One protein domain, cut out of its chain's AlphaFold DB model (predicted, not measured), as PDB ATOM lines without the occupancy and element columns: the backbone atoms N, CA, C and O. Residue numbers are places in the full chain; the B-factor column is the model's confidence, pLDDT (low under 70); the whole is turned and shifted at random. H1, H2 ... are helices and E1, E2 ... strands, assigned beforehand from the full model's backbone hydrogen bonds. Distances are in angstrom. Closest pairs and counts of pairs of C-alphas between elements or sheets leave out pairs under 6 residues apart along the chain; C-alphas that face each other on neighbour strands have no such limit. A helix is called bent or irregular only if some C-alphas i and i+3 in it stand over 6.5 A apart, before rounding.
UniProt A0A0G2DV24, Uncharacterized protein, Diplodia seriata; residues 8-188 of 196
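AT A GLANCE: This is residues 8 to 188 of the 196 residues of an uncharacterized protein of Diplodia seriata (UniProt A0A0G2DV24). A twisted wall of six antiparallel strands has one face covered by two long helices, H1 and H2, side by side as a hairpin, with the short H3 following H2 over E1. On the opposite face the short last helix, H4, crosses the strands over E2. The printed part has 181 residues, with four named helices and six named strands in the order H1, H2, H3, E1, E2, E3, E4, E5, E6, H4. The sheet's order is E4, E3, E2, E1, E6, E5, and the class is mixed, helices and strands. The whole is compact, with a radius of gyration of the C-alphas of 16.6 A and spans of 48 by 34 by 25 A.

IN THESE COORDINATES: H1, residues 14 to 30, begins with C-alpha 14 at (127.953, -56.241, 184.241) and is 24.2 A long. H2, residues 42 to 57, is 22.9 A long and has a kink of 32 degrees near residue 51; it is neither bent nor irregular, but only just, with C-alphas 52 and 55 6.1 A apart. H3 is residues 59 to 64. E1, residues 67 to 77, measures 30.2 A, E2, residues 83 to 92, 26.9 A, E3, residues 105 to 112, 23.6 A, and E4, residues 115 to 124, 24.9 A. E5, residues 139 to 153, measures 40.3 A and E6, residues 156 to 170, 44.1 A. H4, residues 182 to 187, ends with C-alpha 187 at (104.165, -74.681, 186.644).

HOW THE PARTS SIT: E1, E2, E3 and E4 form a meander, each strand the antiparallel neighbour of the one before. Within hydrogen-bond range are N 72 and O 89 of the neighbour strands E1 and E2, 2.8 A, N 107 and O 90 of E3 and E2, 2.7 A, and N 123 and O 106 of E4 and E3, 2.8 A. So are N 163 and O 71 of E6 and E1, 2.8 A, and N 151 and O 158 of the hairpin E5 and E6, 2.8 A. H1, H2 and H3 are on the same face, two layers of helices and strands; H4 is on the opposite face. H1 runs along the strands over E4 and E3 at a height over the sheet of 9.4 A; its closest C-alphas to E4 are those of Ala 17 and Val 123, 6.0 A. H1 and H2 touch at a shallow tilt of 19 degrees, opposite ways, closest at the C-alphas of Thr 15 and His 57, 5.5 A. The closest C-alphas of H2 and E5 are those of Ala 44 and Val 153, 5.8 A. In H1 every O i to N i+4 pair is within hydrogen-bond range; in H2 9 of 12 are, and in H3 and H4 1 of 2 each.

THE WHOLE: The C-alphas of Asp 80 and Ala 99, the two farthest apart, are 52.2 A apart. The printed part has no cut. The links H1 to H2, E2 to E3, E4 to E5 and E6 to H4 are long. Mean pLDDT of the printed part is 75.0; 55 residues are under 70, among them residues 94 to 103 and 168 to 188.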
ATOM      1  N   LEU A   8     117.898 -49.331 180.750       57.28
ATOM      2  CA  LEU A   8     119.151 -48.710 181.214       57.28
ATOM      3  C   LEU A   8     120.335 -49.117 180.309       57.28
ATOM      4  O   LEU A   8     120.293 -50.171 179.683       57.28
ATOM      5  N   ALA A   9     121.324 -48.220 180.202       56.25
ATOM      6  CA  ALA A   9     122.266 -48.028 179.085       56.25
ATOM      7  C   ALA A   9     123.141 -49.226 178.634       56.25
ATOM      8  O   ALA A   9     123.601 -50.021 179.447       56.25
ATOM      9  N   SER A  10     123.477 -49.246 177.335       56.75
ATOM     10  CA  SER A  10     124.242 -50.284 176.610       56.75
ATOM     11  C   SER A  10     125.721 -50.432 176.985       56.75
ATOM     12  O   SER A  10     126.321 -51.447 176.652       56.75
ATOM     13  N   ASP A  11     126.312 -49.459 177.684       60.38
ATOM     14  CA  ASP A  11     127.767 -49.412 177.937       60.38
ATOM     15  C   ASP A  11     128.114 -49.649 179.418       60.38
ATOM     16  O   ASP A  11     129.256 -49.488 179.855       60.38
ATOM     17  N   ALA A  12     127.119 -50.026 180.225       66.38
ATOM     18  CA  ALA A  12     127.321 -50.357 181.626       66.38
ATOM     19  C   ALA A  12     128.159 -51.639 181.772       66.38
ATOM     20  O   ALA A  12     128.003 -52.604 181.020       66.38
ATOM     21  N   SER A  13     129.027 -51.683 182.789       76.44
ATOM     22  CA  SER A  13     129.655 -52.944 183.201       76.44
ATOM     23  C   SER A  13     128.593 -53.921 183.720       76.44
ATOM     24  O   SER A  13     127.557 -53.490 184.232       76.44
ATOM     25  N   LEU A  14     128.864 -55.231 183.681       76.19
ATOM     26  CA  LEU A  14     127.953 -56.241 184.241       76.19
ATOM     27  C   LEU A  14     127.580 -55.962 185.703       76.19
ATOM     28  O   LEU A  14     126.433 -56.161 186.095       76.19
ATOM     29  N   THR A  15     128.537 -55.468 186.492       78.19
ATOM     30  CA  THR A  15     128.337 -55.072 187.892       78.19
ATOM     31  C   THR A  15     127.410 -53.866 188.008       78.19
ATOM     32  O   THR A  15     126.516 -53.859 188.850       78.19
ATOM     33  N   THR A  16     127.599 -52.856 187.158       81.69
ATOM     34  CA  THR A  16     126.744 -51.661 187.126       81.69
ATOM     35  C   THR A  16     125.314 -52.026 186.736       81.69
ATOM     36  O   THR A  16     124.373 -51.570 187.378       81.69
ATOM     37  N   ALA A  17     125.143 -52.891 185.738       80.56
ATOM     38  CA  ALA A  17     123.832 -53.370 185.320       80.56
ATOM     39  C   ALA A  17     123.160 -54.261 186.380       80.56
ATOM     40  O   ALA A  17     121.958 -54.142 186.604       80.56
ATOM     41  N   ALA A  18     123.915 -55.099 187.093       80.25
ATOM     42  CA  ALA A  18     123.372 -55.902 188.191       80.25
ATOM     43  C   ALA A  18     122.877 -55.014 189.347       80.25
ATOM     44  O   ALA A  18     121.787 -55.233 189.879       80.25
ATOM     45  N   GLN A  19     123.629 -53.960 189.686       83.25
ATOM     46  CA  GLN A  19     123.198 -52.972 190.677       83.25
ATOM     47  C   GLN A  19     121.949 -52.211 190.206       83.25
ATOM     48  O   GLN A  19     120.999 -52.062 190.968       83.25
ATOM     49  N   ALA A  20     121.909 -51.791 188.941       83.94
ATOM     50  CA  ALA A  20     120.750 -51.123 188.361       83.94
ATOM     51  C   ALA A  20     119.489 -52.008 188.371       83.94
ATOM     52  O   ALA A  20     118.401 -51.534 188.695       83.94
ATOM     53  N   LEU A  21     119.629 -53.304 188.080       84.62
ATOM     54  CA  LEU A  21     118.553 -54.286 188.212       84.62
ATOM     55  C   LEU A  21     118.051 -54.380 189.659       84.62
ATOM     56  O   LEU A  21     116.842 -54.351 189.895       84.62
ATOM     57  N   TYR A  22     118.970 -54.479 190.625       84.94
ATOM     58  CA  TYR A  22     118.624 -54.487 192.045       84.94
ATOM     59  C   TYR A  22     117.849 -53.224 192.439       84.94
ATOM     60  O   TYR A  22     116.808 -53.326 193.092       84.94
ATOM     61  N   ASP A  23     118.315 -52.050 192.013       85.50
ATOM     62  CA  ASP A  23     117.678 -50.771 192.325       85.50
ATOM     63  C   ASP A  23     116.268 -50.679 191.719       85.50
ATOM     64  O   ASP A  23     115.342 -50.239 192.404       85.50
ATOM     65  N   LEU A  24     116.067 -51.168 190.488       85.00
ATOM     66  CA  LEU A  24     114.751 -51.238 189.840       85.00
ATOM     67  C   LEU A  24     113.778 -52.142 190.604       85.00
ATOM     68  O   LEU A  24     112.668 -51.725 190.939       85.00
ATOM     69  N   ILE A  25     114.201 -53.365 190.931       83.94
ATOM     70  CA  ILE A  25     113.386 -54.320 191.696       83.94
ATOM     71  C   ILE A  25     113.047 -53.744 193.077       83.94
ATOM     72  O   ILE A  25     111.897 -53.799 193.517       83.94
ATOM     73  N   CYS A  26     114.025 -53.141 193.757       84.00
ATOM     74  CA  CYS A  26     113.806 -52.488 195.044       84.00
ATOM     75  C   CYS A  26     112.862 -51.288 194.937       84.00
ATOM     76  O   CYS A  26     112.071 -51.065 195.856       84.00
ATOM     77  N   GLY A  27     112.933 -50.529 193.842       84.38
ATOM     78  CA  GLY A  27     112.003 -49.454 193.517       84.38
ATOM     79  C   GLY A  27     110.564 -49.959 193.506       84.38
ATOM     80  O   GLY A  27     109.747 -49.453 194.273       84.38
ATOM     81  N   HIS A  28     110.296 -51.032 192.757       82.50
ATOM     82  CA  HIS A  28     108.978 -51.671 192.718       82.50
ATOM     83  C   HIS A  28     108.524 -52.189 194.090       82.50
ATOM     84  O   HIS A  28     107.383 -51.973 194.485       82.50
ATOM     85  N   ILE A  29     109.412 -52.803 194.876       80.88
ATOM     86  CA  ILE A  29     109.094 -53.264 196.245       80.88
ATOM     87  C   ILE A  29     108.709 -52.109 197.180       80.88
ATOM     88  O   ILE A  29     107.895 -52.279 198.097       80.88
ATOM     89  N   ASN A  30     109.299 -50.931 196.974       80.19
ATOM     90  CA  ASN A  30     108.986 -49.739 197.751       80.19
ATOM     91  C   ASN A  30     107.716 -49.025 197.262       80.19
ATOM     92  O   ASN A  30     107.243 -48.140 197.977       80.19
ATOM     93  N   GLU A  31     107.145 -49.393 196.107       80.62
ATOM     94  CA  GLU A  31     105.901 -48.791 195.632       80.62
ATOM     95  C   GLU A  31     104.792 -48.985 196.680       80.62
ATOM     96  O   GLU A  31     104.478 -50.119 197.061       80.62
ATOM     97  N   PRO A  32     104.158 -47.900 197.161       69.12
ATOM     98  CA  PRO A  32     103.112 -47.999 198.177       69.12
ATOM     99  C   PRO A  32     101.920 -48.851 197.725       69.12
ATOM    100  O   PRO A  32     101.257 -49.471 198.554       69.12
ATOM    101  N   THR A  33     101.678 -48.888 196.413       67.56
ATOM    102  CA  THR A  33     100.631 -49.661 195.739       67.56
ATOM    103  C   THR A  33     100.945 -51.150 195.644       67.56
ATOM    104  O   THR A  33     100.020 -51.954 195.511       67.56
ATOM    105  N   LEU A  34     102.220 -51.542 195.745       67.56
ATOM    106  CA  LEU A  34     102.615 -52.940 195.786       67.56
ATOM    107  C   LEU A  34     102.511 -53.455 197.228       67.56
ATOM    108  O   LEU A  34     103.368 -53.221 198.087       67.56
ATOM    109  N   SER A  35     101.412 -54.152 197.503       67.69
ATOM    110  CA  SER A  35     101.188 -54.816 198.784       67.69
ATOM    111  C   SER A  35     101.877 -56.181 198.785       67.69
ATOM    112  O   SER A  35     101.526 -57.054 197.993       67.69
ATOM    113  N   LEU A  36     102.833 -56.380 199.700       69.00
ATOM    114  CA  LEU A  36     103.507 -57.664 199.956       69.00
ATOM    115  C   LEU A  36     103.127 -58.201 201.354       69.00
ATOM    116  O   LEU A  36     103.997 -58.370 202.212       69.00
ATOM    117  N   PRO A  37     101.830 -58.384 201.660       67.06
ATOM    118  CA  PRO A  37     101.387 -58.536 203.036       67.06
ATOM    119  C   PRO A  37     101.844 -59.873 203.626       67.06
ATOM    120  O   PRO A  37     101.628 -60.937 203.054       67.06
ATOM    121  N   GLY A  38     102.436 -59.819 204.819       71.00
ATOM    122  CA  GLY A  38     102.681 -60.998 205.652       71.00
ATOM    123  C   GLY A  38     103.901 -61.850 205.293       71.00
ATOM    124  O   GLY A  38     104.138 -62.821 206.001       71.00
ATOM    125  N   VAL A  39     104.682 -61.503 204.261       78.25
ATOM    126  CA  VAL A  39     105.956 -62.193 203.952       78.25
ATOM    127  C   VAL A  39     107.100 -61.702 204.840       78.25
ATOM    128  O   VAL A  39     108.020 -62.462 205.082       78.25
ATOM    129  N   GLY A  40     107.041 -60.458 205.325       78.31
ATOM    130  CA  GLY A  40     108.077 -59.810 206.134       78.31
ATOM    131  C   GLY A  40     108.054 -58.288 205.964       78.31
ATOM    132  O   GLY A  40     107.150 -57.746 205.324       78.31
ATOM    133  N   SER A  41     109.030 -57.568 206.528       83.56
ATOM    134  CA  SER A  41     109.162 -56.127 206.260       83.56
ATOM    135  C   SER A  41     109.716 -55.883 204.848       83.56
ATOM    136  O   SER A  41     110.451 -56.711 204.299       83.56
ATOM    137  N   ARG A  42     109.411 -54.718 204.254       83.19
ATOM    138  CA  ARG A  42     110.006 -54.307 202.965       83.19
ATOM    139  C   ARG A  42     111.535 -54.290 203.026       83.19
ATOM    140  O   ARG A  42     112.183 -54.664 202.060       83.19
ATOM    141  N   ALA A  43     112.104 -53.870 204.158       84.38
ATOM    142  CA  ALA A  43     113.549 -53.871 204.374       84.38
ATOM    143  C   ALA A  43     114.122 -55.295 204.309       84.38
ATOM    144  O   ALA A  43     114.963 -55.563 203.461       84.38
ATOM    145  N   ALA A  44     113.569 -56.225 205.091       83.75
ATOM    146  CA  ALA A  44     114.052 -57.604 205.129       83.75
ATOM    147  C   ALA A  44     113.886 -58.331 203.778       83.75
ATOM    148  O   ALA A  44     114.727 -59.141 203.400       83.75
ATOM    149  N   THR A  45     112.828 -58.013 203.020       83.75
ATOM    150  CA  THR A  45     112.647 -58.540 201.656       83.75
ATOM    151  C   THR A  45     113.753 -58.050 200.719       83.75
ATOM    152  O   THR A  45     114.297 -58.842 199.955       83.75
ATOM    153  N   LYS A  46     114.116 -56.762 200.788       85.56
ATOM    154  CA  LYS A  46     115.209 -56.199 199.981       85.56
ATOM    155  C   LYS A  46     116.553 -56.816 200.343       85.56
ATOM    156  O   LYS A  46     117.288 -57.180 199.435       85.56
ATOM    157  N   ASP A  47     116.838 -56.995 201.630       84.50
ATOM    158  CA  ASP A  47     118.094 -57.604 202.081       84.50
ATOM    159  C   ASP A  47     118.229 -59.047 201.567       84.50
ATOM    160  O   ASP A  47     119.249 -59.402 200.979       84.50
ATOM    161  N   ALA A  48     117.160 -59.849 201.669       83.38
ATOM    162  CA  ALA A  48     117.145 -61.211 201.132       83.38
ATOM    163  C   ALA A  48     117.346 -61.248 199.605       83.38
ATOM    164  O   ALA A  48     118.099 -62.080 199.092       83.38
ATOM    165  N   LEU A  49     116.702 -60.335 198.867       83.56
ATOM    166  CA  LEU A  49     116.886 -60.229 197.419       83.56
ATOM    167  C   LEU A  49     118.285 -59.741 197.051       83.56
ATOM    168  O   LEU A  49     118.832 -60.234 196.074       83.56
ATOM    169  N   LYS A  50     118.880 -58.822 197.820       82.81
ATOM    170  CA  LYS A  50     120.243 -58.325 197.599       82.81
ATOM    171  C   LYS A  50     121.260 -59.456 197.677       82.81
ATOM    172  O   LYS A  50     122.063 -59.622 196.762       82.81
ATOM    173  N   ASP A  51     121.181 -60.252 198.740       77.44
ATOM    174  CA  ASP A  51     122.065 -61.399 198.955       77.44
ATOM    175  C   ASP A  51     121.952 -62.417 197.818       77.44
ATOM    176  O   ASP A  51     122.948 -62.994 197.380       77.44
ATOM    177  N   ALA A  52     120.737 -62.640 197.320       75.12
ATOM    178  CA  ALA A  52     120.502 -63.550 196.211       75.12
ATOM    179  C   ALA A  52     120.983 -62.981 194.866       75.12
ATOM    180  O   ALA A  52     121.641 -63.679 194.093       75.12
ATOM    181  N   LEU A  53     120.700 -61.700 194.617       77.19
ATOM    182  CA  LEU A  53     121.103 -60.962 193.425       77.19
ATOM    183  C   LEU A  53     122.613 -60.780 193.327       77.19
ATOM    184  O   LEU A  53     123.118 -60.609 192.220       77.19
ATOM    185  N   TRP A  54     123.358 -60.923 194.427       76.69
ATOM    186  CA  TRP A  54     124.818 -60.944 194.381       76.69
ATOM    187  C   TRP A  54     125.364 -61.973 193.379       76.69
ATOM    188  O   TRP A  54     126.368 -61.726 192.715       76.69
ATOM    189  N   ARG A  55     124.668 -63.099 193.173       76.31
ATOM    190  CA  ARG A  55     125.071 -64.099 192.172       76.31
ATOM    191  C   ARG A  55     125.087 -63.553 190.743       76.31
ATOM    192  O   ARG A  55     125.913 -63.983 189.947       76.31
ATOM    193  N   VAL A  56     124.250 -62.566 190.431       76.31
ATOM    194  CA  VAL A  56     124.260 -61.878 189.133       76.31
ATOM    195  C   VAL A  56     125.612 -61.194 188.877       76.31
ATOM    196  O   VAL A  56     126.060 -61.129 187.739       76.31
ATOM    197  N   HIS A  57     126.346 -60.780 189.915       76.69
ATOM    198  CA  HIS A  57     127.692 -60.211 189.754       76.69
ATOM    199  C   HIS A  57     128.756 -61.243 189.355       76.69
ATOM    200  O   HIS A  57     129.736 -60.893 188.695       76.69
ATOM    201  N   HIS A  58     128.566 -62.518 189.709       79.19
ATOM    202  CA  HIS A  58     129.477 -63.603 189.319       79.19
ATOM    203  C   HIS A  58     129.311 -64.019 187.864       79.19
ATOM    204  O   HIS A  58     130.133 -64.758 187.321       79.19
ATOM    205  N   PHE A  59     128.285 -63.496 187.207       77.19
ATOM    206  CA  PHE A  59     127.882 -64.009 185.931       77.19
ATOM    207  C   PHE A  59     128.978 -63.868 184.842       77.19
ATOM    208  O   PHE A  59     129.198 -64.785 184.060       77.19
ATOM    209  N   SER A  60     129.775 -62.794 184.835       74.75
ATOM    210  CA  SER A  60     130.913 -62.686 183.894       74.75
ATOM    211  C   SER A  60     131.895 -63.869 183.963       74.75
ATOM    212  O   SER A  60     132.508 -64.223 182.956       74.75
ATOM    213  N   GLN A  61     132.063 -64.466 185.145       80.75
ATOM    214  CA  GLN A  61     132.928 -65.623 185.370       80.75
ATOM    215  C   GLN A  61     132.223 -66.893 184.898       80.75
ATOM    216  O   GLN A  61     132.765 -67.617 184.068       80.75
ATOM    217  N   ASP A  62     130.978 -67.079 185.330       81.88
ATOM    218  CA  ASP A  62     130.102 -68.171 184.906       81.88
ATOM    219  C   ASP A  62     129.974 -68.253 183.371       81.88
ATOM    220  O   ASP A  62     130.000 -69.339 182.782       81.88
ATOM    221  N   ASN A  63     129.901 -67.099 182.698       82.19
ATOM    222  CA  ASN A  63     129.872 -67.012 181.245       82.19
ATOM    223  C   ASN A  63     131.125 -67.593 180.619       82.19
ATOM    224  O   ASN A  63     131.008 -68.359 179.674       82.19
ATOM    225  N   ARG A  64     132.315 -67.265 181.144       79.38
ATOM    226  CA  ARG A  64     133.597 -67.791 180.640       79.38
ATOM    227  C   ARG A  64     133.658 -69.315 180.732       79.38
ATOM    228  O   ARG A  64     134.330 -69.940 179.916       79.38
ATOM    229  N   GLU A  65     132.912 -69.902 181.663       81.38
ATOM    230  CA  GLU A  65     132.750 -71.349 181.835       81.38
ATOM    231  C   GLU A  65     131.620 -71.963 180.981       81.38
ATOM    232  O   GLU A  65     131.264 -73.135 181.162       81.38
ATOM    233  N   GLY A  66     131.044 -71.197 180.051       77.94
ATOM    234  CA  GLY A  66     130.056 -71.660 179.073       77.94
ATOM    235  C   GLY A  66     128.593 -71.430 179.455       77.94
ATOM    236  O   GLY A  66     127.710 -71.943 178.767       77.94
ATOM    237  N   MET A  67     128.310 -70.703 180.542       83.31
ATOM    238  CA  MET A  67     126.936 -70.342 180.911       83.31
ATOM    239  C   MET A  67     126.389 -69.250 179.995       83.31
ATOM    240  O   MET A  67     126.991 -68.186 179.856       83.31
ATOM    241  N   ILE A  68     125.232 -69.509 179.397       80.88
ATOM    242  CA  ILE A  68     124.575 -68.592 178.456       80.88
ATOM    243  C   ILE A  68     123.273 -68.016 178.988       80.88
ATOM    244  O   ILE A  68     122.799 -67.025 178.446       80.88
ATOM    245  N   GLU A  69     122.719 -68.594 180.051       84.44
ATOM    246  CA  GLU A  69     121.530 -68.042 180.680       84.44
ATOM    247  C   GLU A  69     121.401 -68.504 182.135       84.44
ATOM    248  O   GLU A  69     121.801 -69.613 182.504       84.44
ATOM    249  N   MET A  70     120.852 -67.640 182.987       84.88
ATOM    250  CA  MET A  70     120.557 -67.949 184.387       84.88
ATOM    251  C   MET A  70     119.165 -67.457 184.734       84.88
ATOM    252  O   MET A  70     118.823 -66.302 184.497       84.88
ATOM    253  N   TRP A  71     118.362 -68.325 185.342       86.00
ATOM    254  CA  TRP A  71     117.045 -67.964 185.846       86.00
ATOM    255  C   TRP A  71     117.070 -68.009 187.354       86.00
ATOM    256  O   TRP A  71     117.413 -69.029 187.944       86.00
ATOM    257  N   MET A  72     116.662 -66.918 187.978       86.62
ATOM    258  CA  MET A  72     116.500 -66.823 189.413       86.62
ATOM    259  C   MET A  72     115.040 -66.527 189.714       86.62
ATOM    260  O   MET A  72     114.496 -65.509 189.294       86.62
ATOM    261  N   ILE A  73     114.392 -67.451 190.412       87.88
ATOM    262  CA  ILE A  73     112.971 -67.369 190.733       87.88
ATOM    263  C   ILE A  73     112.827 -67.337 192.245       87.88
ATOM    264  O   ILE A  73     113.413 -68.160 192.945       87.88
ATOM    265  N   PHE A  74     112.036 -66.388 192.730       87.88
ATOM    266  CA  PHE A  74     111.726 -66.207 194.138       87.88
ATOM    267  C   PHE A  74     110.236 -66.359 194.381       87.88
ATOM    268  O   PHE A  74     109.429 -65.822 193.624       87.88
ATOM    269  N   TRP A  75     109.879 -66.996 195.489       89.31
ATOM    270  CA  TRP A  75     108.506 -67.124 195.966       89.31
ATOM    271  C   TRP A  75     108.412 -66.623 197.403       89.31
ATOM    272  O   TRP A  75     109.036 -67.189 198.298       89.31
ATOM    273  N   GLY A  76     107.625 -65.569 197.624       88.44
ATOM    274  CA  GLY A  76     107.384 -65.006 198.949       88.44
ATOM    275  C   GLY A  76     106.133 -65.592 199.595       88.44
ATOM    276  O   GLY A  76     105.030 -65.444 199.059       88.44
ATOM    277  N   TYR A  77     106.288 -66.206 200.764       88.31
ATOM    278  CA  TYR A  77     105.209 -66.834 201.524       88.31
ATOM    279  C   TYR A  77     104.989 -66.137 202.856       88.31
ATOM    280  O   TYR A  77     105.936 -65.713 203.522       88.31
ATOM    281  N   ARG A  78     103.725 -66.068 203.270       88.75
ATOM    282  CA  ARG A  78     103.384 -65.666 204.634       88.75
ATOM    283  C   ARG A  78     103.687 -66.772 205.641       88.75
ATOM    284  O   ARG A  78     103.922 -67.918 205.262       88.75
ATOM    285  N   SER A  79     103.571 -66.433 206.922       87.81
ATOM    286  CA  SER A  79     103.692 -67.375 208.042       87.81
ATOM    287  C   SER A  79     102.725 -68.562 207.971       87.81
ATOM    288  O   SER A  79     103.033 -69.631 208.474       87.81
ATOM    289  N   ASP A  80     101.555 -68.403 207.345       88.19
ATOM    290  CA  ASP A  80     100.581 -69.490 207.163       88.19
ATOM    291  C   ASP A  80     100.829 -70.338 205.901       88.19
ATOM    292  O   ASP A  80     100.027 -71.202 205.547       88.19
ATOM    293  N   GLY A  81     101.939 -70.091 205.202       86.44
ATOM    294  CA  GLY A  81     102.325 -70.802 203.988       86.44
ATOM    295  C   GLY A  81     101.612 -70.328 202.721       86.44
ATOM    296  O   GLY A  81     101.826 -70.918 201.660       86.44
ATOM    297  N   GLN A  82     100.790 -69.273 202.774       86.19
ATOM    298  CA  GLN A  82     100.165 -68.723 201.573       86.19
ATOM    299  C   GLN A  82     101.191 -67.958 200.719       86.19
ATOM    300  O   GLN A  82     101.786 -66.981 201.180       86.19
ATOM    301  N   LEU A  83     101.348 -68.359 199.452       86.19
ATOM    302  CA  LEU A  83     102.124 -67.619 198.449       86.19
ATOM    303  C   LEU A  83     101.488 -66.246 198.205       86.19
ATOM    304  O   LEU A  83     100.288 -66.165 197.947       86.19
ATOM    305  N   GLN A  84     102.289 -65.185 198.252       84.69
ATOM    306  CA  GLN A  84     101.836 -63.823 197.959       84.69
ATOM    307  C   GLN A  84     102.331 -63.366 196.595       84.69
ATOM    308  O   GLN A  84     101.541 -62.980 195.731       84.69
ATOM    309  N   TRP A  85     103.641 -63.446 196.386       84.62
ATOM    310  CA  TRP A  85     104.290 -62.915 195.199       84.62
ATOM    311  C   TRP A  85     105.358 -63.863 194.668       84.62
ATOM    312  O   TRP A  85     105.877 -64.733 195.369       84.62
ATOM    313  N   THR A  86     105.674 -63.682 193.394       86.88
ATOM    314  CA  THR A  86     106.743 -64.377 192.690       86.88
ATOM    315  C   THR A  86     107.552 -63.351 191.915       86.88
ATOM    316  O   THR A  86     106.987 -62.452 191.299       86.88
ATOM    317  N   LEU A  87     108.872 -63.466 191.956       85.94
ATOM    318  CA  LEU A  87     109.779 -62.634 191.173       85.94
ATOM    319  C   LEU A  87     110.626 -63.559 190.310       85.94
ATOM    320  O   LEU A  87     111.284 -64.451 190.835       85.94
ATOM    321  N   LYS A  88     110.591 -63.345 188.998       85.94
ATOM    322  CA  LYS A  88     111.466 -64.007 188.039       85.94
ATOM    323  C   LYS A  88     112.500 -63.000 187.579       85.94
ATOM    324  O   LYS A  88     112.162 -61.891 187.173       85.94
ATOM    325  N   ILE A  89     113.750 -63.415 187.621       85.19
ATOM    326  CA  ILE A  89     114.879 -62.689 187.073       85.19
ATOM    327  C   ILE A  89     115.529 -63.622 186.076       85.19
ATOM    328  O   ILE A  89     115.837 -64.771 186.392       85.19
ATOM    329  N   VAL A  90     115.690 -63.132 184.863       82.69
ATOM    330  CA  VAL A  90     116.403 -63.824 183.804       82.69
ATOM    331  C   VAL A  90     117.661 -63.033 183.541       82.69
ATOM    332  O   VAL A  90     117.657 -61.810 183.500       82.69
ATOM    333  N   TRP A  91     118.754 -63.737 183.372       80.81
ATOM    334  CA  TRP A  91     119.910 -63.192 182.713       80.81
ATOM    335  C   TRP A  91     120.073 -63.932 181.385       80.81
ATOM    336  O   TRP A  91     120.090 -65.158 181.398       80.81
ATOM    337  N   ASP A  92     120.201 -63.195 180.283       76.88
ATOM    338  CA  ASP A  92     120.180 -63.755 178.932       76.88
ATOM    339  C   ASP A  92     121.406 -63.308 178.102       76.88
ATOM    340  O   ASP A  92     121.664 -62.105 177.950       76.88
ATOM    341  N   ALA A  93     122.179 -64.276 177.577       71.56
ATOM    342  CA  ALA A  93     123.215 -64.085 176.545       71.56
ATOM    343  C   ALA A  93     122.643 -64.302 175.134       71.56
ATOM    344  O   ALA A  93     123.186 -65.090 174.343       71.56
ATOM    345  N   ASP A  94     121.529 -63.651 174.820       68.06
ATOM    346  CA  ASP A  94     120.829 -63.917 173.572       68.06
ATOM    347  C   ASP A  94     121.545 -63.364 172.329       68.06
ATOM    348  O   ASP A  94     122.241 -62.345 172.359       68.06
ATOM    349  N   ASN A  95     121.321 -64.040 171.199       54.81
ATOM    350  CA  ASN A  95     121.839 -63.664 169.885       54.81
ATOM    351  C   ASN A  95     120.733 -63.645 168.834       54.81
ATOM    352  O   ASN A  95     120.320 -64.715 168.369       54.81
ATOM    353  N   PRO A  96     120.293 -62.467 168.378       51.03
ATOM    354  CA  PRO A  96     119.533 -62.375 167.152       51.03
ATOM    355  C   PRO A  96     120.477 -62.464 165.947       51.03
ATOM    356  O   PRO A  96     121.568 -61.897 165.945       51.03
ATOM    357  N   VAL A  97     119.994 -63.151 164.910       48.09
ATOM    358  CA  VAL A  97     120.599 -63.393 163.586       48.09
ATOM    359  C   VAL A  97     121.456 -62.239 163.029       48.09
ATOM    360  O   VAL A  97     121.255 -61.068 163.348       48.09
ATOM    361  N   VAL A  98     122.400 -62.601 162.148       42.31
ATOM    362  CA  VAL A  98     123.397 -61.727 161.497       42.31
ATOM    363  C   VAL A  98     122.828 -60.336 161.161       42.31
ATOM    364  O   VAL A  98     121.835 -60.241 160.446       42.31
ATOM    365  N   ALA A  99     123.514 -59.287 161.643       46.44
ATOM    366  CA  ALA A  99     123.209 -57.846 161.553       46.44
ATOM    367  C   ALA A  99     122.419 -57.202 162.713       46.44
ATOM    368  O   ALA A  99     122.173 -55.998 162.661       46.44
ATOM    369  N   SER A 100     122.092 -57.925 163.788       52.91
ATOM    370  CA  SER A 100     121.618 -57.271 165.014       52.91
ATOM    371  C   SER A 100     122.783 -56.755 165.870       52.91
ATOM    372  O   SER A 100     123.759 -57.463 166.124       52.91
ATOM    373  N   THR A 101     122.687 -55.511 166.347       52.28
ATOM    374  CA  THR A 101     123.375 -55.117 167.576       52.28
ATOM    375  C   THR A 101     122.664 -55.873 168.686       52.28
ATOM    376  O   THR A 101     121.581 -55.474 169.114       52.28
ATOM    377  N   GLN A 102     123.219 -57.011 169.101       58.25
ATOM    378  CA  GLN A 102     122.814 -57.641 170.355       58.25
ATOM    379  C   GLN A 102     122.829 -56.583 171.457       58.25
ATOM    380  O   GLN A 102     123.488 -55.559 171.318       58.25
ATOM    381  N   THR A 103     122.216 -56.832 172.601       66.94
ATOM    382  CA  THR A 103     122.709 -56.232 173.841       66.94
ATOM    383  C   THR A 103     122.423 -57.253 174.937       66.94
ATOM    384  O   THR A 103     121.268 -57.644 175.103       66.94
ATOM    385  N   PRO A 104     123.437 -57.824 175.606       73.88
ATOM    386  CA  PRO A 104     123.167 -58.735 176.707       73.88
ATOM    387  C   PRO A 104     122.432 -57.978 177.815       73.88
ATOM    388  O   PRO A 104     122.619 -56.767 177.984       73.88
ATOM    389  N   HIS A 105     121.556 -58.676 178.534       80.38
ATOM    390  CA  HIS A 105     120.688 -58.018 179.499       80.38
ATOM    391  C   HIS A 105     120.323 -58.878 180.694       80.38
ATOM    392  O   HIS A 105     120.356 -60.109 180.668       80.38
ATOM    393  N   TYR A 106     119.910 -58.186 181.746       82.75
ATOM    394  CA  TYR A 106     119.094 -58.752 182.801       82.75
ATOM    395  C   TYR A 106     117.628 -58.430 182.528       82.75
ATOM    396  O   TYR A 106     117.263 -57.265 182.387       82.75
ATOM    397  N   GLY A 107     116.795 -59.458 182.453       82.25
ATOM    398  CA  GLY A 107     115.346 -59.368 182.403       82.25
ATOM    399  C   GLY A 107     114.741 -59.562 183.792       82.25
ATOM    400  O   GLY A 107     115.238 -60.354 184.595       82.25
ATOM    401  N   TYR A 108     113.636 -58.888 184.091       83.94
ATOM    402  CA  TYR A 108     112.842 -59.215 185.275       83.94
ATOM    403  C   TYR A 108     111.343 -59.101 185.025       83.94
ATOM    404  O   TYR A 108     110.867 -58.300 184.217       83.94
ATOM    405  N   GLU A 109     110.600 -59.891 185.791       84.50
ATOM    406  CA  GLU A 109     109.153 -59.826 185.882       84.50
ATOM    407  C   GLU A 109     108.704 -60.144 187.309       84.50
ATOM    408  O   GLU A 109     109.139 -61.125 187.917       84.50
ATOM    409  N   MET A 110     107.788 -59.339 187.841       81.81
ATOM    410  CA  MET A 110     107.219 -59.539 189.170       81.81
ATOM    411  C   MET A 110     105.730 -59.840 189.069       81.81
ATOM    412  O   MET A 110     104.996 -59.174 188.337       81.81
ATOM    413  N   TYR A 111     105.277 -60.819 189.842       83.06
ATOM    414  CA  TYR A 111     103.911 -61.315 189.850       83.06
ATOM    415  C   TYR A 111     103.342 -61.300 191.268       83.06
ATOM    416  O   TYR A 111     103.982 -61.759 192.211       83.06
ATOM    417  N   LEU A 112     102.104 -60.834 191.412       79.06
ATOM    418  CA  LEU A 112     101.313 -60.913 192.640       79.06
ATOM    419  C   LEU A 112     100.035 -61.692 192.327       79.06
ATOM    420  O   LEU A 112      99.321 -61.336 191.389       79.06
ATOM    421  N   ASN A 113      99.740 -62.757 193.078       76.31
ATOM    422  CA  ASN A 113      98.583 -63.629 192.811       76.31
ATOM    423  C   ASN A 113      98.484 -64.065 191.331       76.31
ATOM    424  O   ASN A 113      97.426 -63.960 190.708       76.31
ATOM    425  N   ASN A 114      99.608 -64.504 190.751       74.31
ATOM    426  CA  ASN A 114      99.749 -64.899 189.340       74.31
ATOM    427  C   ASN A 114      99.442 -63.794 188.307       74.31
ATOM    428  O   ASN A 114      99.275 -64.085 187.124       74.31
ATOM    429  N   ARG A 115      99.375 -62.524 188.716       79.44
ATOM    430  CA  ARG A 115      99.233 -61.379 187.806       79.44
ATOM    431  C   ARG A 115     100.533 -60.597 187.768       79.44
ATOM    432  O   ARG A 115     101.044 -60.235 188.825       79.44
ATOM    433  N   ARG A 116     101.053 -60.326 186.568       83.19
ATOM    434  CA  ARG A 116     102.253 -59.498 186.405       83.19
ATOM    435  C   ARG A 116     101.950 -58.078 186.880       83.19
ATOM    436  O   ARG A 116     100.996 -57.463 186.407       83.19
ATOM    437  N   VAL A 117     102.737 -57.598 187.831       81.44
ATOM    438  CA  VAL A 117     102.626 -56.261 188.434       81.44
ATOM    439  C   VAL A 117     103.801 -55.359 188.064       81.44
ATOM    440  O   VAL A 117     103.640 -54.147 188.081       81.44
ATOM    441  N   ALA A 118     104.938 -55.938 187.665       80.69
ATOM    442  CA  ALA A 118     106.071 -55.214 187.094       80.69
ATOM    443  C   ALA A 118     106.763 -56.054 186.007       80.69
ATOM    444  O   ALA A 118     106.725 -57.289 186.050       80.69
ATOM    445  N   GLY A 119     107.395 -55.379 185.045       79.44
ATOM    446  CA  GLY A 119     108.033 -55.989 183.876       79.44
ATOM    447  C   GLY A 119     107.076 -56.343 182.715       79.44
ATOM    448  O   GLY A 119     105.855 -56.167 182.835       79.44
ATOM    449  N   PRO A 120     107.600 -56.846 181.579       76.94
ATOM    450  CA  PRO A 120     109.004 -57.195 181.356       76.94
ATOM    451  C   PRO A 120     109.882 -55.944 181.361       76.94
ATOM    452  O   PRO A 120     109.541 -54.932 180.754       76.94
ATOM    453  N   GLY A 121     110.968 -55.987 182.123       76.19
ATOM    454  CA  GLY A 121     111.951 -54.910 182.168       76.19
ATOM    455  C   GLY A 121     113.333 -55.448 181.849       76.19
ATOM    456  O   GLY A 121     113.639 -56.581 182.220       76.19
ATOM    457  N   HIS A 122     114.147 -54.636 181.175       80.00
ATOM    458  CA  HIS A 122     115.452 -55.035 180.657       80.00
ATOM    459  C   HIS A 122     116.531 -54.044 181.103       80.00
ATOM    460  O   HIS A 122     116.419 -52.836 180.887       80.00
ATOM    461  N   VAL A 123     117.599 -54.558 181.706       80.50
ATOM    462  CA  VAL A 123     118.812 -53.799 182.016       80.50
ATOM    463  C   VAL A 123     119.923 -54.300 181.118       80.50
ATOM    464  O   VAL A 123     120.449 -55.393 181.327       80.50
ATOM    465  N   TRP A 124     120.254 -53.502 180.114       79.38
ATOM    466  CA  TRP A 124     121.259 -53.834 179.118       79.38
ATOM    467  C   TRP A 124     122.671 -53.547 179.642       79.38
ATOM    468  O   TRP A 124     122.857 -52.754 180.567       79.38
ATOM    469  N   PHE A 125     123.674 -54.210 179.072       73.38
ATOM    470  CA  PHE A 125     125.083 -53.964 179.378       73.38
ATOM    471  C   PHE A 125     125.996 -54.289 178.193       73.38
ATOM    472  O   PHE A 125     125.569 -54.885 177.207       73.38
ATOM    473  N   GLY A 126     127.264 -53.883 178.295       67.62
ATOM    474  CA  GLY A 126     128.219 -53.952 177.189       67.62
ATOM    475  C   GLY A 126     128.556 -55.365 176.691       67.62
ATOM    476  O   GLY A 126     128.482 -56.360 177.417       67.62
ATOM    477  N   HIS A 127     129.007 -55.427 175.435       63.56
ATOM    478  CA  HIS A 127     129.307 -56.629 174.638       63.56
ATOM    479  C   HIS A 127     130.583 -57.389 175.020       63.56
ATOM    480  O   HIS A 127     131.477 -57.581 174.196       63.56
ATOM    481  N   HIS A 128     130.692 -57.851 176.262       64.00
ATOM    482  CA  HIS A 128     131.905 -58.529 176.740       64.00
ATOM    483  C   HIS A 128     131.691 -59.992 177.143       64.00
ATOM    484  O   HIS A 128     132.433 -60.522 177.972       64.00
ATOM    485  N   LEU A 129     130.684 -60.655 176.569       72.62
ATOM    486  CA  LEU A 129     130.426 -62.069 176.834       72.62
ATOM    487  C   LEU A 129     131.289 -62.964 175.940       72.62
ATOM    488  O   LEU A 129     131.439 -62.729 174.746       72.62
ATOM    489  N   THR A 130     131.880 -63.984 176.558       72.94
ATOM    490  CA  THR A 130     132.698 -65.011 175.898       72.94
ATOM    491  C   THR A 130     131.822 -66.043 175.196       72.94
ATOM    492  O   THR A 130     132.134 -66.455 174.082       72.94
ATOM    493  N   HIS A 131     130.721 -66.444 175.835       74.12
ATOM    494  CA  HIS A 131     129.773 -67.417 175.298       74.12
ATOM    495  C   HIS A 131     128.407 -66.765 175.119       74.12
ATOM    496  O   HIS A 131     127.951 -66.017 175.984       74.12
ATOM    497  N   TYR A 132     127.765 -67.056 173.996       72.75
ATOM    498  CA  TYR A 132     126.459 -66.529 173.617       72.75
ATOM    499  C   TYR A 132     125.672 -67.613 172.886       72.75
ATOM    500  O   TYR A 132     126.259 -68.519 172.281       72.75
ATOM    501  N   ARG A 133     124.339 -67.536 172.939       67.38
ATOM    502  CA  ARG A 133     123.490 -68.425 172.140       67.38
ATOM    503  C   ARG A 133     123.778 -68.165 170.658       67.38
ATOM    504  O   ARG A 133     124.107 -67.056 170.275       67.38
ATOM    505  N   VAL A 134     123.655 -69.147 169.772       59.62
ATOM    506  CA  VAL A 134     123.591 -68.866 168.328       59.62
ATOM    507  C   VAL A 134     122.433 -69.662 167.771       59.62
ATOM    508  O   VAL A 134     122.545 -70.872 167.593       59.62
ATOM    509  N   ALA A 135     121.319 -68.982 167.496       54.50
ATOM    510  CA  ALA A 135     120.102 -69.627 166.999       54.50
ATOM    511  C   ALA A 135     120.363 -70.490 165.744       54.50
ATOM    512  O   ALA A 135     119.754 -71.540 165.572       54.50
ATOM    513  N   GLY A 136     121.327 -70.094 164.902       52.06
ATOM    514  CA  GLY A 136     121.726 -70.828 163.697       52.06
ATOM    515  C   GLY A 136     122.641 -72.045 163.907       52.06
ATOM    516  O   GLY A 136     122.886 -72.763 162.945       52.06
ATOM    517  N   LEU A 137     123.157 -72.294 165.117       55.34
ATOM    518  CA  LEU A 137     124.073 -73.417 165.385       55.34
ATOM    519  C   LEU A 137     123.358 -74.706 165.828       55.34
ATOM    520  O   LEU A 137     124.019 -75.730 165.992       55.34
ATOM    521  N   GLY A 138     122.033 -74.684 166.033       53.84
ATOM    522  CA  GLY A 138     121.265 -75.873 166.442       53.84
ATOM    523  C   GLY A 138     121.734 -76.493 167.769       53.84
ATOM    524  O   GLY A 138     121.522 -77.683 168.019       53.84
ATOM    525  N   VAL A 139     122.425 -75.699 168.588       57.22
ATOM    526  CA  VAL A 139     122.871 -76.055 169.936       57.22
ATOM    527  C   VAL A 139     121.700 -75.871 170.880       57.22
ATOM    528  O   VAL A 139     121.115 -74.792 170.962       57.22
ATOM    529  N   ASN A 140     121.345 -76.961 171.549       66.19
ATOM    530  CA  ASN A 140     120.241 -76.980 172.492       66.19
ATOM    531  C   ASN A 140     120.709 -76.480 173.842       66.19
ATOM    532  O   ASN A 140     121.898 -76.513 174.140       66.19
ATOM    533  N   GLU A 141     119.776 -76.046 174.668       69.75
ATOM    534  CA  GLU A 141     120.107 -75.629 176.021       69.75
ATOM    535  C   GLU A 141     120.114 -76.805 176.966       69.75
ATOM    536  O   GLU A 141     119.143 -77.559 177.039       69.75
ATOM    537  N   GLU A 142     121.196 -76.920 177.721       73.25
ATOM    538  CA  GLU A 142     121.281 -77.878 178.804       73.25
ATOM    539  C   GLU A 142     121.121 -77.140 180.129       73.25
ATOM    540  O   GLU A 142     121.912 -76.249 180.459       73.25
ATOM    541  N   GLU A 143     120.090 -77.504 180.891       78.38
ATOM    542  CA  GLU A 143     120.007 -77.121 182.293       78.38
ATOM    543  C   GLU A 143     121.019 -77.950 183.084       78.38
ATOM    544  O   GLU A 143     120.903 -79.169 183.190       78.38
ATOM    545  N   ILE A 144     122.004 -77.279 183.667       74.44
ATOM    546  CA  ILE A 144     123.128 -77.939 184.343       74.44
ATOM    547  C   ILE A 144     122.999 -77.945 185.870       74.44
ATOM    548  O   ILE A 144     123.907 -78.388 186.571       74.44
ATOM    549  N   GLY A 145     121.890 -77.437 186.410       64.69
ATOM    550  CA  GLY A 145     121.611 -77.543 187.835       64.69
ATOM    551  C   GLY A 145     120.596 -76.542 188.364       64.69
ATOM    552  O   GLY A 145     120.415 -75.452 187.820       64.69
ATOM    553  N   VAL A 146     120.000 -76.930 189.493       71.31
ATOM    554  CA  VAL A 146     119.066 -76.126 190.278       71.31
ATOM    555  C   VAL A 146     119.665 -75.894 191.662       71.31
ATOM    556  O   VAL A 146     119.828 -76.837 192.433       71.31
ATOM    557  N   ASN A 147     119.971 -74.642 192.005       76.25
ATOM    558  CA  ASN A 147     120.351 -74.282 193.372       76.25
ATOM    559  C   ASN A 147     119.141 -73.743 194.119       76.25
ATOM    560  O   ASN A 147     118.508 -72.788 193.669       76.25
ATOM    561  N   LEU A 148     118.849 -74.339 195.270       83.31
ATOM    562  CA  LEU A 148     117.698 -73.991 196.085       83.31
ATOM    563  C   LEU A 148     118.163 -73.341 197.387       83.31
ATOM    564  O   LEU A 148     119.047 -73.866 198.063       83.31
ATOM    565  N   LYS A 149     117.555 -72.213 197.754       86.38
ATOM    566  CA  LYS A 149     117.815 -71.535 199.031       86.38
ATOM    567  C   LYS A 149     116.506 -71.054 199.644       86.38
ATOM    568  O   LYS A 149     115.593 -70.675 198.921       86.38
ATOM    569  N   GLN A 150     116.424 -71.059 200.969       88.69
ATOM    570  CA  GLN A 150     115.323 -70.458 201.715       88.69
ATOM    571  C   GLN A 150     115.863 -69.347 202.612       88.69
ATOM    572  O   GLN A 150     116.946 -69.468 203.186       88.69
ATOM    573  N   PHE A 151     115.089 -68.276 202.737       87.56
ATOM    574  CA  PHE A 151     115.353 -67.149 203.615       87.56
ATOM    575  C   PHE A 151     114.162 -66.964 204.548       87.56
ATOM    576  O   PHE A 151     113.025 -66.855 204.085       87.56
ATOM    577  N   SER A 152     114.413 -66.877 205.849       87.44
ATOM    578  CA  SER A 152     113.406 -66.403 206.800       87.44
ATOM    579  C   SER A 152     113.339 -64.882 206.734       87.44
ATOM    580  O   SER A 152     114.370 -64.214 206.808       87.44
ATOM    581  N   VAL A 153     112.138 -64.319 206.600       85.88
ATOM    582  CA  VAL A 153     111.944 -62.871 206.451       85.88
ATOM    583  C   VAL A 153     110.863 -62.421 207.429       85.88
ATOM    584  O   VAL A 153     109.672 -62.525 207.173       85.88
ATOM    585  N   GLY A 154     111.256 -61.929 208.604       82.69
ATOM    586  CA  GLY A 154     110.284 -61.661 209.672       82.69
ATOM    587  C   GLY A 154     109.511 -62.932 210.046       82.69
ATOM    588  O   GLY A 154     110.121 -63.915 210.452       82.69
ATOM    589  N   THR A 155     108.181 -62.914 209.913       84.69
ATOM    590  CA  THR A 155     107.319 -64.083 210.172       84.69
ATOM    591  C   THR A 155     107.056 -64.944 208.936       84.69
ATOM    592  O   THR A 155     106.489 -66.026 209.069       84.69
ATOM    593  N   GLY A 156     107.414 -64.477 207.740       89.25
ATOM    594  CA  GLY A 156     107.270 -65.230 206.501       89.25
ATOM    595  C   GLY A 156     108.600 -65.795 206.013       89.25
ATOM    596  O   GLY A 156     109.591 -65.873 206.746       89.25
ATOM    597  N   ARG A 157     108.620 -66.197 204.742       90.12
ATOM    598  CA  ARG A 157     109.816 -66.745 204.095       90.12
ATOM    599  C   ARG A 157     109.871 -66.432 202.609       90.12
ATOM    600  O   ARG A 157     108.841 -66.205 201.974       90.12
ATOM    601  N   ILE A 158     111.072 -66.494 202.052       89.38
ATOM    602  CA  ILE A 158     111.322 -66.455 200.614       89.38
ATOM    603  C   ILE A 158     112.030 -67.749 200.226       89.38
ATOM    604  O   ILE A 158     113.085 -68.060 200.773       89.38
ATOM    605  N   ASP A 159     111.470 -68.476 199.268       90.12
ATOM    606  CA  ASP A 159     112.144 -69.603 198.627       90.12
ATOM    607  C   ASP A 159     112.753 -69.119 197.305       90.12
ATOM    608  O   ASP A 159     112.120 -68.359 196.574       90.12
ATOM    609  N   GLN A 160     113.968 -69.555 196.993       88.25
ATOM    610  CA  GLN A 160     114.705 -69.225 195.779       88.25
ATOM    611  C   GLN A 160     115.074 -70.505 195.031       88.25
ATOM    612  O   GLN A 160     115.569 -71.459 195.633       88.25
ATOM    613  N   ALA A 161     114.913 -70.477 193.711       87.12
ATOM    614  CA  ALA A 161     115.525 -71.422 192.786       87.12
ATOM    615  C   ALA A 161     116.417 -70.675 191.791       87.12
ATOM    616  O   ALA A 161     116.022 -69.640 191.255       87.12
ATOM    617  N   VAL A 162     117.608 -71.208 191.530       85.19
ATOM    618  CA  VAL A 162     118.504 -70.747 190.463       85.19
ATOM    619  C   VAL A 162     118.706 -71.881 189.476       85.19
ATOM    620  O   VAL A 162     119.319 -72.879 189.846       85.19
ATOM    621  N   ARG A 163     118.226 -71.716 188.243       83.38
ATOM    622  CA  ARG A 163     118.509 -72.615 187.119       83.38
ATOM    623  C   ARG A 163     119.617 -72.010 186.274       83.38
ATOM    624  O   ARG A 163     119.620 -70.804 186.029       83.38
ATOM    625  N   LEU A 164     120.550 -72.846 185.852       82.50
ATOM    626  CA  LEU A 164     121.694 -72.439 185.046       82.50
ATOM    627  C   LEU A 164     121.644 -73.180 183.721       82.50
ATOM    628  O   LEU A 164     121.472 -74.399 183.707       82.50
ATOM    629  N   PHE A 165     121.841 -72.449 182.633       81.94
ATOM    630  CA  PHE A 165     121.782 -72.987 181.285       81.94
ATOM    631  C   PHE A 165     123.124 -72.781 180.590       81.94
ATOM    632  O   PHE A 165     123.710 -71.691 180.614       81.94
ATOM    633  N   LYS A 166     123.623 -73.854 179.977       82.62
ATOM    634  CA  LYS A 166     124.818 -73.842 179.129       82.62
ATOM    635  C   LYS A 166     124.449 -74.193 177.694       82.62
ATOM    636  O   LYS A 166     123.400 -74.788 177.434       82.62
ATOM    637  N   LEU A 167     125.352 -73.860 176.772       75.06
ATOM    638  CA  LEU A 167     125.317 -74.415 175.423       75.06
ATOM    639  C   LEU A 167     125.461 -75.936 175.518       75.06
ATOM    640  O   LEU A 167     126.508 -76.449 175.912       75.06
ATOM    641  N   GLY A 168     124.398 -76.643 175.172       69.75
ATOM    642  CA  GLY A 168     124.380 -78.087 175.030       69.75
ATOM    643  C   GLY A 168     124.948 -78.528 173.683       69.75
ATOM    644  O   GLY A 168     125.466 -77.746 172.880       69.75
ATOM    645  N   ARG A 169     124.852 -79.831 173.418       66.75
ATOM    646  CA  ARG A 169     125.364 -80.424 172.177       66.75
ATOM    647  C   ARG A 169     124.416 -80.152 170.995       66.75
ATOM    648  O   ARG A 169     123.194 -80.095 171.189       66.75
ATOM    649  N   PRO A 170     124.946 -80.044 169.762       65.06
ATOM    650  CA  PRO A 170     124.115 -80.026 168.561       65.06
ATOM    651  C   PRO A 170     123.164 -81.235 168.532       65.06
ATOM    652  O   PRO A 170     123.602 -82.364 168.746       65.06
ATOM    653  N   GLY A 171     121.869 -81.003 168.294       61.09
ATOM    654  CA  GLY A 171     120.864 -82.074 168.149       61.09
ATOM    655  C   GLY A 171     120.305 -82.712 169.437       61.09
ATOM    656  O   GLY A 171     119.570 -83.689 169.344       61.09
ATOM    657  N   GLY A 172     120.629 -82.191 170.628       59.88
ATOM    658  CA  GLY A 172     119.894 -82.477 171.874       59.88
ATOM    659  C   GLY A 172     118.426 -81.995 171.890       59.88
ATOM    660  O   GLY A 172     117.927 -81.439 170.917       59.88
ATOM    661  N   ALA A 173     117.716 -82.211 173.000       57.69
ATOM    662  CA  ALA A 173     116.377 -81.652 173.210       57.69
ATOM    663  C   ALA A 173     116.478 -80.243 173.818       57.69
ATOM    664  O   ALA A 173     117.288 -80.025 174.717       57.69
ATOM    665  N   ASN A 174     115.656 -79.298 173.356       60.19
ATOM    666  CA  ASN A 174     115.590 -77.961 173.945       60.19
ATOM    667  C   ASN A 174     114.858 -77.999 175.288       60.19
ATOM    668  O   ASN A 174     113.702 -78.407 175.354       60.19
ATOM    669  N   ALA A 175     115.479 -77.467 176.340       60.81
ATOM    670  CA  ALA A 175     114.864 -77.364 177.664       60.81
ATOM    671  C   ALA A 175     113.694 -76.348 177.760       60.81
ATOM    672  O   ALA A 175     113.196 -76.113 178.855       60.81
ATOM    673  N   ARG A 176     113.272 -75.713 176.651       59.16
ATOM    674  CA  ARG A 176     112.585 -74.403 176.648       59.16
ATOM    675  C   ARG A 176     111.172 -74.308 176.087       59.16
ATOM    676  O   ARG A 176     110.644 -73.196 176.019       59.16
ATOM    677  N   GLU A 177     110.537 -75.385 175.645       47.22
ATOM    678  CA  GLU A 177     109.236 -75.229 174.980       47.22
ATOM    679  C   GLU A 177     108.148 -74.678 175.938       47.22
ATOM    680  O   GLU A 177     107.615 -75.393 176.782       47.22
ATOM    681  N   GLY A 178     107.810 -73.383 175.794       50.16
ATOM    682  CA  GLY A 178     106.637 -72.731 176.408       50.16
ATOM    683  C   GLY A 178     106.872 -71.794 177.610       50.16
ATOM    684  O   GLY A 178     105.901 -71.289 178.179       50.16
ATOM    685  N   GLU A 179     108.116 -71.516 178.012       53.19
ATOM    686  CA  GLU A 179     108.425 -70.993 179.361       53.19
ATOM    687  C   GLU A 179     108.317 -69.454 179.587       53.19
ATOM    688  O   GLU A 179     108.560 -68.965 180.698       53.19
ATOM    689  N   PHE A 180     107.906 -68.672 178.578       49.34
ATOM    690  CA  PHE A 180     107.639 -67.219 178.710       49.34
ATOM    691  C   PHE A 180     106.164 -66.866 178.966       49.34
ATOM    692  O   PHE A 180     105.815 -65.694 179.109       49.34
ATOM    693  N   ALA A 181     105.275 -67.857 179.055       53.09
ATOM    694  CA  ALA A 181     103.889 -67.614 179.437       53.09
ATOM    695  C   ALA A 181     103.770 -67.417 180.965       53.09
ATOM    696  O   ALA A 181     104.397 -68.161 181.720       53.09
ATOM    697  N   PRO A 182     102.906 -66.515 181.468       49.56
ATOM    698  CA  PRO A 182     102.604 -66.399 182.902       49.56
ATOM    699  C   PRO A 182     102.218 -67.735 183.564       49.56
ATOM    700  O   PRO A 182     102.485 -67.958 184.742       49.56
ATOM    701  N   GLN A 183     101.611 -68.649 182.801       58.19
ATOM    702  CA  GLN A 183     101.277 -70.005 183.238       58.19
ATOM    703  C   GLN A 183     102.518 -70.870 183.482       58.19
ATOM    704  O   GLN A 183     102.495 -71.708 184.380       58.19
ATOM    705  N   ALA A 184     103.609 -70.646 182.745       58.88
ATOM    706  CA  ALA A 184     104.859 -71.360 182.964       58.88
ATOM    707  C   ALA A 184     105.383 -71.099 184.378       58.88
ATOM    708  O   ALA A 184     105.731 -72.052 185.061       58.88
ATOM    709  N   LEU A 185     105.306 -69.851 184.870       60.12
ATOM    710  CA  LEU A 185     105.689 -69.469 186.238       60.12
ATOM    711  C   LEU A 185     104.939 -70.235 187.337       60.12
ATOM    712  O   LEU A 185     105.522 -70.571 188.366       60.12
ATOM    713  N   VAL A 186     103.660 -70.544 187.108       60.75
ATOM    714  CA  VAL A 186     102.843 -71.354 188.027       60.75
ATOM    715  C   VAL A 186     103.280 -72.819 188.016       60.75
ATOM    716  O   VAL A 186     103.227 -73.468 189.060       60.75
ATOM    717  N   ASN A 187     103.732 -73.304 186.860       61.91
ATOM    718  CA  ASN A 187     104.165 -74.681 186.644       61.91
ATOM    719  C   ASN A 187     105.622 -74.938 187.066       61.91
ATOM    720  O   ASN A 187     106.026 -76.100 187.105       61.91
ATOM    721  N   TYR A 188     106.404 -73.907 187.418       66.62
ATOM    722  CA  TYR A 188     107.735 -74.133 187.987       66.62
ATOM    723  C   TYR A 188     107.627 -74.927 189.275       66.62
ATOM    724  O   TYR A 188     106.887 -74.564 190.195       66.62
TER     725      TYR A 188